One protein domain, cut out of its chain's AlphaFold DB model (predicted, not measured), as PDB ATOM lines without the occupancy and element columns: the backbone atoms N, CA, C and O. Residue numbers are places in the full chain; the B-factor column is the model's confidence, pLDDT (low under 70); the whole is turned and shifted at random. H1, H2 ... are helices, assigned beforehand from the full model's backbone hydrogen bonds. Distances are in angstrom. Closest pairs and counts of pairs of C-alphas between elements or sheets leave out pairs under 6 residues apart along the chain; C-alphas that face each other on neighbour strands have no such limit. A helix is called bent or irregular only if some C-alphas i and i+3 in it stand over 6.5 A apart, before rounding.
ATOM      1  N   LEU A  78     -11.711 -10.194 126.097       52.66
ATOM      2  CA  LEU A  78     -12.345  -8.919 126.402       52.66
ATOM      3  C   LEU A  78     -12.002  -8.510 127.850       52.66
ATOM      4  O   LEU A  78     -11.952  -9.374 128.727       52.66
ATOM      5  N   PRO A  79     -11.857  -7.205 128.152       52.62
ATOM      6  CA  PRO A  79     -11.529  -6.728 129.501       52.62
ATOM      7  C   PRO A  79     -12.564  -7.105 130.578       52.62
ATOM      8  O   PRO A  79     -12.284  -6.970 131.765       52.62
ATOM      9  N   VAL A  80     -13.744  -7.604 130.188       53.16
ATOM     10  CA  VAL A  80     -14.722  -8.198 131.115       53.16
ATOM     11  C   VAL A  80     -14.187  -9.454 131.818       53.16
ATOM     12  O   VAL A  80     -14.551  -9.698 132.962       53.16
ATOM     13  N   ASN A  81     -13.255 -10.193 131.204       48.78
ATOM     14  CA  ASN A  81     -12.627 -11.366 131.821       48.78
ATOM     15  C   ASN A  81     -11.596 -10.976 132.893       48.78
ATOM     16  O   ASN A  81     -11.326 -11.756 133.798       48.78
ATOM     17  N   SER A  82     -11.076  -9.744 132.853       49.03
ATOM     18  CA  SER A  82     -10.192  -9.196 133.890       49.03
ATOM     19  C   SER A  82     -10.932  -8.817 135.181       49.03
ATOM     20  O   SER A  82     -10.304  -8.365 136.129       49.03
ATOM     21  N   PHE A  83     -12.256  -8.993 135.264       51.94
ATOM     22  CA  PHE A  83     -12.999  -8.830 136.522       51.94
ATOM     23  C   PHE A  83     -12.855 -10.029 137.477       51.94
ATOM     24  O   PHE A  83     -13.398  -9.974 138.582       51.94
ATOM     25  N   SER A  84     -12.132 -11.091 137.092       51.22
ATOM     26  CA  SER A  84     -11.898 -12.264 137.948       51.22
ATOM     27  C   SER A  84     -10.882 -12.029 139.075       51.22
ATOM     28  O   SER A  84     -10.566 -12.971 139.792       51.22
ATOM     29  N   TYR A  85     -10.347 -10.813 139.220       53.53
ATOM     30  CA  TYR A  85      -9.504 -10.441 140.354       53.53
ATOM     31  C   TYR A  85     -10.376  -9.919 141.510       53.53
ATOM     32  O   TYR A  85     -11.300  -9.121 141.310       53.53
ATOM     33  N   ASP A  86     -10.079 -10.385 142.724       60.06
ATOM     34  CA  ASP A  86     -10.907 -10.241 143.932       60.06
ATOM     35  C   ASP A  86     -10.850  -8.854 144.597       60.06
ATOM     36  O   ASP A  86     -11.291  -8.687 145.729       60.06
ATOM     37  N   GLU A  87     -10.351  -7.828 143.907       77.62
ATOM     38  CA  GLU A  87     -10.191  -6.488 144.474       77.62
ATOM     39  C   GLU A  87     -11.164  -5.473 143.866       77.62
ATOM     40  O   GLU A  87     -11.200  -5.238 142.653       77.62
ATOM     41  N   SER A  88     -11.918  -4.781 144.728       79.12
ATOM     42  CA  SER A  88     -12.852  -3.723 144.304       79.12
ATOM     43  C   SER A  88     -12.164  -2.559 143.585       79.12
ATOM     44  O   SER A  88     -12.768  -1.926 142.717       79.12
ATOM     45  N   GLN A  89     -10.894  -2.296 143.902       81.69
ATOM     46  CA  GLN A  89     -10.108  -1.238 143.268       81.69
ATOM     47  C   GLN A  89      -9.796  -1.552 141.804       81.69
ATOM     48  O   GLN A  89      -9.964  -0.687 140.942       81.69
ATOM     49  N   VAL A  90      -9.411  -2.796 141.505       83.19
ATOM     50  CA  VAL A  90      -9.165  -3.249 140.130       83.19
ATOM     51  C   VAL A  90     -10.437  -3.093 139.308       83.19
ATOM     52  O   VAL A  90     -10.420  -2.444 138.264       83.19
ATOM     53  N   ARG A  91     -11.573  -3.565 139.840       86.38
ATOM     54  CA  ARG A  91     -12.880  -3.428 139.182       86.38
ATOM     55  C   ARG A  91     -13.247  -1.967 138.916       86.38
ATOM     56  O   ARG A  91     -13.767  -1.664 137.845       86.38
ATOM     57  N   TYR A  92     -12.953  -1.056 139.847       85.00
ATOM     58  CA  TYR A  92     -13.208   0.379 139.685       85.00
ATOM     59  C   TYR A  92     -12.423   0.982 138.526       85.00
ATOM     60  O   TYR A  92     -13.001   1.631 137.654       85.00
ATOM     61  N   LEU A  93     -11.121   0.713 138.465       86.06
ATOM     62  CA  LEU A  93     -10.277   1.191 137.373       86.06
ATOM     63  C   LEU A  93     -10.704   0.591 136.029       86.06
ATOM     64  O   LEU A  93     -10.777   1.308 135.030       86.06
ATOM     65  N   THR A  94     -11.064  -0.695 136.001       86.75
ATOM     66  CA  THR A  94     -11.582  -1.344 134.792       86.75
ATOM     67  C   THR A  94     -12.883  -0.696 134.317       86.75
ATOM     68  O   THR A  94     -13.024  -0.450 133.122       86.75
ATOM     69  N   VAL A  95     -13.808  -0.352 135.222       90.62
ATOM     70  CA  VAL A  95     -15.043   0.379 134.878       90.62
ATOM     71  C   VAL A  95     -14.735   1.723 134.211       90.62
ATOM     72  O   VAL A  95     -15.371   2.060 133.213       90.62
ATOM     73  N   LEU A  96     -13.736   2.467 134.697       91.50
ATOM     74  CA  LEU A  96     -13.336   3.741 134.086       91.50
ATOM     75  C   LEU A  96     -12.746   3.555 132.682       91.50
ATOM     76  O   LEU A  96     -13.088   4.295 131.761       91.50
ATOM     77  N   ILE A  97     -11.899   2.541 132.490       88.69
ATOM     78  CA  ILE A  97     -11.350   2.212 131.165       88.69
ATOM     79  C   ILE A  97     -12.475   1.805 130.207       88.69
ATOM     80  O   ILE A  97     -12.474   2.201 129.040       88.69
ATOM     81  N   ILE A  98     -13.447   1.028 130.693       91.56
ATOM     82  CA  ILE A  98     -14.611   0.622 129.907       91.56
ATOM     83  C   ILE A  98     -15.437   1.839 129.500       91.56
ATOM     84  O   ILE A  98     -15.813   1.895 128.336       91.56
ATOM     85  N   ASP A  99     -15.678   2.821 130.378       93.75
ATOM     86  CA  ASP A  99     -16.372   4.065 129.997       93.75
ATOM     87  C   ASP A  99     -15.671   4.774 128.842       93.75
ATOM     88  O   ASP A  99     -16.300   5.064 127.825       93.75
ATOM     89  N   GLU A 100     -14.360   4.975 128.940       91.69
ATOM     90  CA  GLU A 100     -13.587   5.628 127.881       91.69
ATOM     91  C   GLU A 100     -13.691   4.886 126.538       91.69
ATOM     92  O   GLU A 100     -13.941   5.489 125.488       91.69
ATOM     93  N   LEU A 101     -13.553   3.558 126.554       91.19
ATOM     94  CA  LEU A 101     -13.676   2.736 125.348       91.19
ATOM     95  C   LEU A 101     -15.109   2.721 124.804       91.19
ATOM     96  O   LEU A 101     -15.310   2.795 123.586       91.19
ATOM     97  N   PHE A 102     -16.101   2.655 125.689       94.62
ATOM     98  CA  PHE A 102     -17.517   2.632 125.346       94.62
ATOM     99  C   PHE A 102     -17.943   3.948 124.693       94.62
ATOM    100  O   PHE A 102     -18.581   3.933 123.637       94.62
ATOM    101  N   MET A 103     -17.511   5.090 125.227       93.25
ATOM    102  CA  MET A 103     -17.808   6.400 124.647       93.25
ATOM    103  C   MET A 103     -17.166   6.570 123.261       93.25
ATOM    104  O   MET A 103     -17.804   7.088 122.342       93.25
ATOM    105  N   ARG A 104     -15.935   6.078 123.064       91.38
ATOM    106  CA  ARG A 104     -15.129   6.378 121.865       91.38
ATOM    107  C   ARG A 104     -15.235   5.355 120.729       91.38
ATOM    108  O   ARG A 104     -14.944   5.706 119.589       91.38
ATOM    109  N   SER A 105     -15.645   4.108 120.984       93.44
ATOM    110  CA  SER A 105     -15.588   3.025 119.984       93.44
ATOM    111  C   SER A 105     -16.921   2.300 119.779       93.44
ATOM    112  O   SER A 105     -17.385   1.545 120.631       93.44
ATOM    113  N   LYS A 106     -17.509   2.445 118.581       91.75
ATOM    114  CA  LYS A 106     -18.733   1.722 118.176       91.75
ATOM    115  C   LYS A 106     -18.549   0.201 118.173       91.75
ATOM    116  O   LYS A 106     -19.446  -0.511 118.616       91.75
ATOM    117  N   LEU A 107     -17.397  -0.282 117.693       90.06
ATOM    118  CA  LEU A 107     -17.079  -1.715 117.662       90.06
ATOM    119  C   LEU A 107     -16.966  -2.297 119.073       90.06
ATOM    120  O   LEU A 107     -17.436  -3.401 119.330       90.06
ATOM    121  N   PHE A 108     -16.372  -1.542 120.000       93.50
ATOM    122  CA  PHE A 108     -16.299  -1.966 121.393       93.50
ATOM    123  C   PHE A 108     -17.700  -2.070 121.999       93.50
ATOM    124  O   PHE A 108     -18.023  -3.095 122.588       93.50
ATOM    125  N   ARG A 109     -18.566  -1.069 121.775       94.38
ATOM    126  CA  ARG A 109     -19.963  -1.105 122.236       94.38
ATOM    127  C   ARG A 109     -20.700  -2.351 121.750       94.38
ATOM    128  O   ARG A 109     -21.312  -3.032 122.561       94.38
ATOM    129  N   SER A 110     -20.620  -2.693 120.461       91.06
ATOM    130  CA  SER A 110     -21.321  -3.877 119.935       91.06
ATOM    131  C   SER A 110     -20.881  -5.186 120.592       91.06
ATOM    132  O   SER A 110     -21.723  -6.047 120.815       91.06
ATOM    133  N   LEU A 111     -19.596  -5.325 120.927       92.06
ATOM    134  CA  LEU A 111     -19.074  -6.522 121.592       92.06
ATOM    135  C   LEU A 111     -19.394  -6.523 123.093       92.06
ATOM    136  O   LEU A 111     -19.809  -7.536 123.647       92.06
ATOM    137  N   PHE A 112     -19.235  -5.377 123.754       92.12
ATOM    138  CA  PHE A 112     -19.420  -5.243 125.195       92.12
ATOM    139  C   PHE A 112     -20.874  -5.445 125.630       92.12
ATOM    140  O   PHE A 112     -21.133  -6.087 126.643       92.12
ATOM    141  N   VAL A 113     -21.830  -4.930 124.853       92.62
ATOM    142  CA  VAL A 113     -23.263  -4.960 125.185       92.62
ATOM    143  C   VAL A 113     -23.803  -6.394 125.323       92.62
ATOM    144  O   VAL A 113     -24.756  -6.610 126.071       92.62
ATOM    145  N   VAL A 114     -23.174  -7.380 124.674       91.25
ATOM    146  CA  VAL A 114     -23.507  -8.809 124.827       91.25
ATOM    147  C   VAL A 114     -23.203  -9.310 126.244       91.25
ATOM    148  O   VAL A 114     -23.990 -10.059 126.813       91.25
ATOM    149  N   ASN A 115     -22.116  -8.828 126.852       88.38
ATOM    150  CA  ASN A 115     -21.661  -9.218 128.191       88.38
ATOM    151  C   ASN A 115     -22.078  -8.213 129.280       88.38
ATOM    152  O   ASN A 115     -21.512  -8.196 130.377       88.38
ATOM    153  N   LEU A 116     -23.071  -7.363 128.999       90.44
ATOM    154  CA  LEU A 116     -23.484  -6.292 129.904       90.44
ATOM    155  C   LEU A 116     -24.047  -6.822 131.234       90.44
ATOM    156  O   LEU A 116     -23.767  -6.239 132.277       90.44
ATOM    157  N   ASP A 117     -24.800  -7.926 131.227       88.56
ATOM    158  CA  ASP A 117     -25.347  -8.528 132.458       88.56
ATOM    159  C   ASP A 117     -24.236  -8.993 133.413       88.56
ATOM    160  O   ASP A 117     -24.279  -8.707 134.613       88.56
ATOM    161  N   GLN A 118     -23.197  -9.640 132.877       87.62
ATOM    162  CA  GLN A 118     -22.035 -10.063 133.661       87.62
ATOM    163  C   GLN A 118     -21.290  -8.851 134.223       87.62
ATOM    164  O   GLN A 118     -21.002  -8.798 135.417       87.62
ATOM    165  N   PHE A 119     -21.053  -7.833 133.390       90.31
ATOM    166  CA  PHE A 119     -20.429  -6.587 133.824       90.31
ATOM    167  C   PHE A 119     -21.207  -5.911 134.961       90.31
ATOM    168  O   PHE A 119     -20.621  -5.563 135.988       90.31
ATOM    169  N   LEU A 120     -22.524  -5.736 134.812       90.25
ATOM    170  CA  LEU A 120     -23.357  -5.101 135.836       90.25
ATOM    171  C   LEU A 120     -23.399  -5.949 137.110       90.25
ATOM    172  O   LEU A 120     -23.344  -5.402 138.210       90.25
ATOM    173  N   THR A 121     -23.434  -7.275 136.981       89.00
ATOM    174  CA  THR A 121     -23.373  -8.188 138.129       89.00
ATOM    175  C   THR A 121     -22.078  -7.978 138.920       89.00
ATOM    176  O   THR A 121     -22.129  -7.822 140.139       89.00
ATOM    177  N   LEU A 122     -20.933  -7.892 138.238       85.88
ATOM    178  CA  LEU A 122     -19.608  -7.792 138.863       85.88
ATOM    179  C   LEU A 122     -19.273  -6.400 139.414       85.88
ATOM    180  O   LEU A 122     -18.426  -6.290 140.304       85.88
ATOM    181  N   SER A 123     -19.914  -5.349 138.898       87.56
ATOM    182  CA  SER A 123     -19.622  -3.953 139.254       87.56
ATOM    183  C   SER A 123     -20.676  -3.307 140.161       87.56
ATOM    184  O   SER A 123     -20.333  -2.535 141.049       87.56
ATOM    185  N   VAL A 124     -21.958  -3.646 140.015       87.44
ATOM    186  CA  VAL A 124     -23.027  -3.158 140.908       87.44
ATOM    187  C   VAL A 124     -23.224  -4.112 142.092       87.44
ATOM    188  O   VAL A 124     -23.552  -3.665 143.196       87.44
ATOM    189  N   GLY A 125     -22.996  -5.417 141.887       83.25
ATOM    190  CA  GLY A 125     -23.145  -6.448 142.918       83.25
ATOM    191  C   GLY A 125     -24.583  -6.590 143.404       83.25
ATOM    192  O   GLY A 125     -24.834  -6.589 144.606       83.25
ATOM    193  N   PHE A 126     -25.544  -6.640 142.477       81.81
ATOM    194  CA  PHE A 126     -26.971  -6.774 142.799       81.81
ATOM    195  C   PHE A 126     -27.417  -8.227 143.039       81.81
ATOM    196  O   PHE A 126     -28.558  -8.464 143.437       81.81
ATOM    197  N   ARG A 127     -26.543  -9.213 142.797       81.56
ATOM    198  CA  ARG A 127     -26.841 -10.631 143.030       81.56
ATOM    199  C   ARG A 127     -26.382 -11.051 144.428       81.56
ATOM    200  O   ARG A 127     -25.230 -10.852 144.794       81.56
ATOM    201  N   ARG A 128     -27.277 -11.675 145.205       72.19
ATOM    202  CA  ARG A 128     -27.012 -12.088 146.602       72.19
ATOM    203  C   ARG A 128     -25.881 -13.114 146.737       72.19
ATOM    204  O   ARG A 128     -25.204 -13.140 147.752       72.19
ATOM    205  N   ASN A 129     -25.681 -13.937 145.713       73.50
ATOM    206  CA  ASN A 129     -24.622 -14.943 145.639       73.50
ATOM    207  C   ASN A 129     -23.283 -14.391 145.116       73.50
ATOM    208  O   ASN A 129     -22.329 -15.150 144.995       73.50
ATOM    209  N   MET A 130     -23.208 -13.099 144.786       73.88
ATOM    210  CA  MET A 130     -22.002 -12.464 144.260       73.88
ATOM    211  C   MET A 130     -21.898 -11.014 144.769       73.88
ATOM    212  O   MET A 130     -22.144 -10.068 144.012       73.88
ATOM    213  N   PRO A 131     -21.591 -10.817 146.067       78.25
ATOM    214  CA  PRO A 131     -21.384  -9.487 146.622       78.25
ATOM    215  C   PRO A 131     -20.131  -8.829 146.030       78.25
ATOM    216  O   PRO A 131     -19.248  -9.493 145.483       78.25
ATOM    217  N   LEU A 132     -20.049  -7.503 146.146       80.19
ATOM    218  CA  LEU A 132     -18.843  -6.784 145.746       80.19
ATOM    219  C   LEU A 132     -17.675  -7.131 146.682       80.19
ATOM    220  O   LEU A 132     -17.894  -7.236 147.893       80.19
ATOM    221  N   PRO A 133     -16.452  -7.277 146.145       79.56
ATOM    222  CA  PRO A 133     -15.288  -7.610 146.951       79.56
ATOM    223  C   PRO A 133     -14.920  -6.492 147.943       79.56
ATOM    224  O   PRO A 133     -15.262  -5.325 147.728       79.56
ATOM    225  N   PRO A 134     -14.190  -6.796 149.026       74.12
ATOM    226  CA  PRO A 134     -13.624  -5.771 149.899       74.12
ATOM    227  C   PRO A 134     -12.583  -4.896 149.160       74.12
ATOM    228  O   PRO A 134     -12.057  -5.300 148.118       74.12
ATOM    229  N   PRO A 135     -12.257  -3.690 149.667       82.69
ATOM    230  CA  PRO A 135     -12.861  -2.986 150.804       82.69
ATOM    231  C   PRO A 135     -14.215  -2.325 150.466       82.69
ATOM    232  O   PRO A 135     -14.441  -1.828 149.361       82.69
ATOM    233  N   SER A 136     -15.118  -2.273 151.455       82.06
ATOM    234  CA  SER A 136     -16.519  -1.828 151.291       82.06
ATOM    235  C   SER A 136     -16.674  -0.371 150.815       82.06
ATOM    236  O   SER A 136     -17.607  -0.041 150.075       82.06
ATOM    237  N   SER A 137     -15.738   0.508 151.186       81.75
ATOM    238  CA  SER A 137     -15.715   1.909 150.742       81.75
ATOM    239  C   SER A 137     -15.552   2.020 149.222       81.75
ATOM    240  O   SER A 137     -16.328   2.707 148.557       81.75
ATOM    241  N   ILE A 138     -14.597   1.277 148.658       85.12
ATOM    242  CA  ILE A 138     -14.321   1.247 147.218       85.12
ATOM    243  C   ILE A 138     -15.446   0.522 146.479       85.12
ATOM    244  O   ILE A 138     -15.902   1.013 145.450       85.12
ATOM    245  N   ALA A 139     -15.974  -0.571 147.034       85.62
ATOM    246  CA  ALA A 139     -17.142  -1.263 146.488       85.62
ATOM    247  C   ALA A 139     -18.372  -0.340 146.367       85.62
ATOM    248  O   ALA A 139     -19.088  -0.350 145.363       85.62
ATOM    249  N   SER A 140     -18.608   0.506 147.373       88.00
ATOM    250  CA  SER A 140     -19.701   1.483 147.350       88.00
ATOM    251  C   SER A 140     -19.498   2.538 146.261       88.00
ATOM    252  O   SER A 140     -20.446   2.884 145.553       88.00
ATOM    253  N   ASN A 141     -18.264   3.018 146.088       88.69
ATOM    254  CA  ASN A 141     -17.912   3.970 145.034       88.69
ATOM    255  C   ASN A 141     -18.010   3.348 143.637       88.69
ATOM    256  O   ASN A 141     -18.552   3.977 142.733       88.69
ATOM    257  N   LEU A 142     -17.565   2.100 143.474       89.50
ATOM    258  CA  LEU A 142     -17.719   1.302 142.260       89.50
ATOM    259  C   LEU A 142     -19.178   1.205 141.841       89.50
ATOM    260  O   LEU A 142     -19.515   1.579 140.721       89.50
ATOM    261  N   ARG A 143     -20.054   0.804 142.761       91.69
ATOM    262  CA  ARG A 143     -21.489   0.731 142.493       91.69
ATOM    263  C   ARG A 143     -22.055   2.081 142.056       91.69
ATOM    264  O   ARG A 143     -22.718   2.154 141.023       91.69
ATOM    265  N   LYS A 144     -21.796   3.142 142.831       91.06
ATOM    266  CA  LYS A 144     -22.264   4.505 142.519       91.06
ATOM    267  C   LYS A 144     -21.793   4.941 141.134       91.06
ATOM    268  O   LYS A 144     -22.595   5.431 140.341       91.06
ATOM    269  N   LYS A 145     -20.515   4.711 140.823       91.94
ATOM    270  CA  LYS A 145     -19.926   5.104 139.546       91.94
ATOM    271  C   LYS A 145     -20.506   4.311 138.383       91.94
ATOM    272  O   LYS A 145     -20.854   4.908 137.373       91.94
ATOM    273  N   THR A 146     -20.678   3.001 138.521       93.56
ATOM    274  CA  THR A 146     -21.299   2.185 137.472       93.56
ATOM    275  C   THR A 146     -22.734   2.620 137.186       93.56
ATOM    276  O   THR A 146     -23.117   2.691 136.022       93.56
ATOM    277  N   ILE A 147     -23.524   2.951 138.213       92.88
ATOM    278  CA  ILE A 147     -24.898   3.455 138.040       92.88
ATOM    279  C   ILE A 147     -24.894   4.802 137.298       92.88
ATOM    280  O   ILE A 147     -25.648   4.973 136.340       92.88
ATOM    281  N   GLU A 148     -24.006   5.729 137.680       92.88
ATOM    282  CA  GLU A 148     -23.819   7.015 136.988       92.88
ATOM    283  C   GLU A 148     -23.453   6.820 135.505       92.88
ATOM    284  O   GLU A 148     -23.988   7.494 134.622       92.88
ATOM    285  N   LEU A 149     -22.540   5.889 135.218       94.19
ATOM    286  CA  LEU A 149     -22.097   5.587 133.858       94.19
ATOM    287  C   LEU A 149     -23.182   4.899 133.035       94.19
ATOM    288  O   LEU A 149     -23.355   5.230 131.867       94.19
ATOM    289  N   LEU A 150     -23.952   3.991 133.635       94.62
ATOM    290  CA  LEU A 150     -25.063   3.335 132.955       94.62
ATOM    291  C   LEU A 150     -26.148   4.343 132.558       94.62
ATOM    292  O   LEU A 150     -26.677   4.258 131.452       94.62
ATOM    293  N   GLU A 151     -26.438   5.325 133.416       93.44
ATOM    294  CA  GLU A 151     -27.332   6.437 133.078       93.44
ATOM    295  C   GLU A 151     -26.812   7.233 131.878       93.44
ATOM    296  O   GLU A 151     -27.537   7.452 130.908       93.44
ATOM    297  N   LYS A 152     -25.529   7.610 131.916       93.38
ATOM    298  CA  LYS A 152     -24.842   8.318 130.828       93.38
ATOM    299  C   LYS A 152     -24.884   7.518 129.521       93.38
ATOM    300  O   LYS A 152     -25.165   8.077 128.464       93.38
ATOM    301  N   TRP A 153     -24.623   6.213 129.564       94.88
ATOM    302  CA  TRP A 153     -24.650   5.355 128.379       94.88
ATOM    303  C   TRP A 153     -26.063   5.163 127.835       94.88
ATOM    304  O   TRP A 153     -26.234   5.148 126.616       94.88
ATOM    305  N   ASN A 154     -27.072   5.044 128.700       94.19
ATOM    306  CA  ASN A 154     -28.467   4.953 128.277       94.19
ATOM    307  C   ASN A 154     -28.931   6.252 127.603       94.19
ATOM    308  O   ASN A 154     -29.519   6.198 126.526       94.19
ATOM    309  N   ALA A 155     -28.583   7.408 128.175       91.62
ATOM    310  CA  ALA A 155     -28.857   8.715 127.585       91.62
ATOM    311  C   ALA A 155     -28.252   8.864 126.179       91.62
ATOM    312  O   ALA A 155     -28.940   9.262 125.243       91.62
ATOM    313  N   SER A 156     -26.974   8.510 126.018       92.50
ATOM    314  CA  SER A 156     -26.259   8.717 124.753       92.50
ATOM    315  C   SER A 156     -26.526   7.635 123.704       92.50
ATOM    316  O   SER A 156     -26.495   7.912 122.507       92.50
ATOM    317  N   PHE A 157     -26.732   6.383 124.121       94.06
ATOM    318  CA  PHE A 157     -26.731   5.230 123.214       94.06
ATOM    319  C   PHE A 157     -27.862   4.220 123.457       94.06
ATOM    320  O   PHE A 157     -27.962   3.245 122.708       94.06
ATOM    321  N   GLY A 158     -28.735   4.424 124.446       90.81
ATOM    322  CA  GLY A 158     -29.814   3.489 124.794       90.81
ATOM    323  C   GLY A 158     -30.817   3.240 123.665       90.81
ATOM    324  O   GLY A 158     -31.384   2.151 123.569       90.81
ATOM    325  N   ILE A 159     -30.972   4.206 122.753       92.19
ATOM    326  CA  ILE A 159     -31.779   4.067 121.528       92.19
ATOM    327  C   ILE A 159     -31.187   2.994 120.601       92.19
ATOM    328  O   ILE A 159     -31.919   2.209 120.004       92.19
ATOM    329  N   HIS A 160     -29.858   2.934 120.496       92.81
ATOM    330  CA  HIS A 160     -29.155   2.045 119.568       92.81
ATOM    331  C   HIS A 160     -28.828   0.675 120.168       92.81
ATOM    332  O   HIS A 160     -28.714  -0.302 119.431       92.81
ATOM    333  N   TYR A 161     -28.675   0.587 121.490       94.31
ATOM    334  CA  TYR A 161     -28.308  -0.649 122.181       94.31
ATOM    335  C   TYR A 161     -29.370  -1.005 123.217       94.31
ATOM    336  O   TYR A 161     -29.330  -0.559 124.366       94.31
ATOM    337  N   ARG A 162     -30.316  -1.857 122.807       94.00
ATOM    338  CA  ARG A 162     -31.461  -2.271 123.630       94.00
ATOM    339  C   ARG A 162     -31.043  -2.814 124.998       94.00
ATOM    340  O   ARG A 162     -31.729  -2.539 125.972       94.00
ATOM    341  N   GLN A 163     -29.951  -3.568 125.085       93.88
ATOM    342  CA  GLN A 163     -29.510  -4.188 126.334       93.88
ATOM    343  C   GLN A 163     -29.056  -3.140 127.360       93.88
ATOM    344  O   GLN A 163     -29.294  -3.331 128.546       93.88
ATOM    345  N   VAL A 164     -28.485  -2.008 126.920       94.75
ATOM    346  CA  VAL A 164     -28.131  -0.885 127.810       94.75
ATOM    347  C   VAL A 164     -29.387  -0.288 128.432       94.75
ATOM    348  O   VAL A 164     -29.449  -0.128 129.648       94.75
ATOM    349  N   ARG A 165     -30.414  -0.040 127.610       94.44
ATOM    350  CA  ARG A 165     -31.712   0.456 128.077       94.44
ATOM    351  C   ARG A 165     -32.392  -0.524 129.031       94.44
ATOM    352  O   ARG A 165     -32.791  -0.129 130.115       94.44
ATOM    353  N   LEU A 166     -32.446  -1.809 128.673       94.44
ATOM    354  CA  LEU A 166     -33.017  -2.843 129.542       94.44
ATOM    355  C   LEU A 166     -32.264  -2.961 130.874       94.44
ATOM    356  O   LEU A 166     -32.899  -3.101 131.913       94.44
ATOM    357  N   GLY A 167     -30.931  -2.886 130.858       92.81
ATOM    358  CA  GLY A 167     -30.118  -2.900 132.074       92.81
ATOM    359  C   GLY A 167     -30.389  -1.685 132.962       92.81
ATOM    360  O   GLY A 167     -30.556  -1.834 134.171       92.81
ATOM    361  N   PHE A 168     -30.492  -0.497 132.363       93.62
ATOM    362  CA  PHE A 168     -30.878   0.726 133.065       93.62
ATOM    363  C   PHE A 168     -32.274   0.605 133.695       93.62
ATOM    364  O   PHE A 168     -32.412   0.805 134.901       93.62
ATOM    365  N   ASP A 169     -33.281   0.207 132.914       92.25
ATOM    366  CA  ASP A 169     -34.667   0.071 133.376       92.25
ATOM    367  C   ASP A 169     -34.795  -0.986 134.477       92.25
ATOM    368  O   ASP A 169     -35.502  -0.780 135.462       92.25
ATOM    369  N   TYR A 170     -34.076  -2.103 134.357       93.06
ATOM    370  CA  TYR A 170     -34.071  -3.156 135.366       93.06
ATOM    371  C   TYR A 170     -33.470  -2.675 136.693       93.06
ATOM    372  O   TYR A 170     -34.064  -2.878 137.754       93.06
ATOM    373  N   LEU A 171     -32.320  -1.993 136.660       92.25
ATOM    374  CA  LEU A 171     -31.715  -1.459 137.881       92.25
ATOM    375  C   LEU A 171     -32.561  -0.334 138.499       92.25
ATOM    376  O   LEU A 171     -32.704  -0.299 139.722       92.25
ATOM    377  N   LYS A 172     -33.133   0.561 137.681       91.62
ATOM    378  CA  LYS A 172     -33.905   1.728 138.145       91.62
ATOM    379  C   LYS A 172     -35.299   1.346 138.638       91.62
ATOM    380  O   LYS A 172     -35.684   1.742 139.733       91.62
ATOM    381  N   ASN A 173     -36.044   0.560 137.866       91.56
ATOM    382  CA  ASN A 173     -37.467   0.317 138.117       91.56
ATOM    383  C   ASN A 173     -37.712  -0.994 138.874       91.56
ATOM    384  O   ASN A 173     -38.541  -1.027 139.783       91.56
ATOM    385  N   THR A 174     -36.978  -2.062 138.542       91.44
ATOM    386  CA  THR A 174     -37.170  -3.375 139.181       91.44
ATOM    387  C   THR A 174     -36.411  -3.469 140.498       91.44
ATOM    388  O   THR A 174     -36.996  -3.782 141.533       91.44
ATOM    389  N   LEU A 175     -35.108  -3.174 140.477       88.75
ATOM    390  CA  LEU A 175     -34.255  -3.252 141.667       88.75
ATOM    391  C   LEU A 175     -34.209  -1.954 142.484       88.75
ATOM    392  O   LEU A 175     -33.634  -1.952 143.570       88.75
ATOM    393  N   LYS A 176     -34.842  -0.878 141.997       89.44
ATOM    394  CA  LYS A 176     -35.005   0.405 142.701       89.44
ATOM    395  C   LYS A 176     -33.688   1.022 143.189       89.44
ATOM    396  O   LYS A 176     -33.640   1.639 144.252       89.44
ATOM    397  N   PHE A 177     -32.613   0.869 142.417       88.94
ATOM    398  CA  PHE A 177     -31.374   1.596 142.685       88.94
ATOM    399  C   PHE A 177     -31.579   3.101 142.479       88.94
ATOM    400  O   PHE A 177     -32.302   3.529 141.582       88.94
ATOM    401  N   GLN A 178     -30.913   3.912 143.304       88.25
ATOM    402  CA  GLN A 178     -30.945   5.368 143.179       88.25
ATOM    403  C   GLN A 178     -30.011   5.818 142.053       88.25
ATOM    404  O   GLN A 178     -28.798   5.616 142.129       88.25
ATOM    405  N   PHE A 179     -30.587   6.434 141.021       89.38
ATOM    406  CA  PHE A 179     -29.848   7.032 139.913       89.38
ATOM    407  C   PHE A 179     -29.629   8.534 140.152       89.38
ATOM    408  O   PHE A 179     -30.514   9.189 140.703       89.38
ATOM    409  N   PRO A 180     -28.484   9.098 139.728       83.69
ATOM    410  CA  PRO A 180     -28.214  10.532 139.851       83.69
ATOM    411  C   PRO A 180     -29.176  11.456 139.081       83.69
ATOM    412  O   PRO A 180     -29.179  12.654 139.361       83.69
ATOM    413  N   ASN A 181     -29.965  10.941 138.127       85.19
ATOM    414  CA  ASN A 181     -30.933  11.706 137.326       85.19
ATOM    415  C   ASN A 181     -30.284  12.955 136.695       85.19
ATOM    416  O   ASN A 181     -30.778  14.078 136.810       85.19
TER     417      ASN A 181
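This is residues 78 to 181 of the 453 residues of an uncharacterized protein of Ananas comosus var. bracteatus (UniProt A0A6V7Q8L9). Two long helices, H2 and H4, run side by side; H1 folds back along H2, bent H3 packs across the pair, and H5 packs on residues 150 to 157 of H4. The printed part has 104 residues, with five named helices, H1 to H5, and no named strand: all helix. It is compact, with radius of gyration of the C-alphas 12.7 A and spans 35 by 29 by 22 A.

H1, residues 79 to 84, begins at C-alpha (-11.529, -6.728, 129.501). H2 is 88 to 104, 24.7 A. H3, 106 to 124, assigned as one helix by hydrogen bonds, is bent: C-alphas 114 and 117 are 7.9 A apart; its arms are H3a, 106 to 114, and H3b, 117 to 124. H4 is 136 to 157, 30.7 A. H5, 162 to 174, ends at C-alpha (-37.170, -3.375, 139.181).

H1 and H2 form a hairpin, closest C-alphas Phe 83 and Arg 91, 6.0 A. H2 touches H4 at a shallow tilt of 13 degrees, the same way (Tyr 92 and Leu 142, 5.3 A). H3b touches H4 at a steep tilt of 48 degrees, closest C-alphas Val 124 and Arg 143, 4.5 A. H1 has 0 of 2 O i to N i+4 pairs within hydrogen-bond range but 3 of 3 O i to N i+3; H3a has 4 of 5.

The printed part has no cut; the link H3 to H4 is long, and residues 78 to 86 are under pLDDT 70.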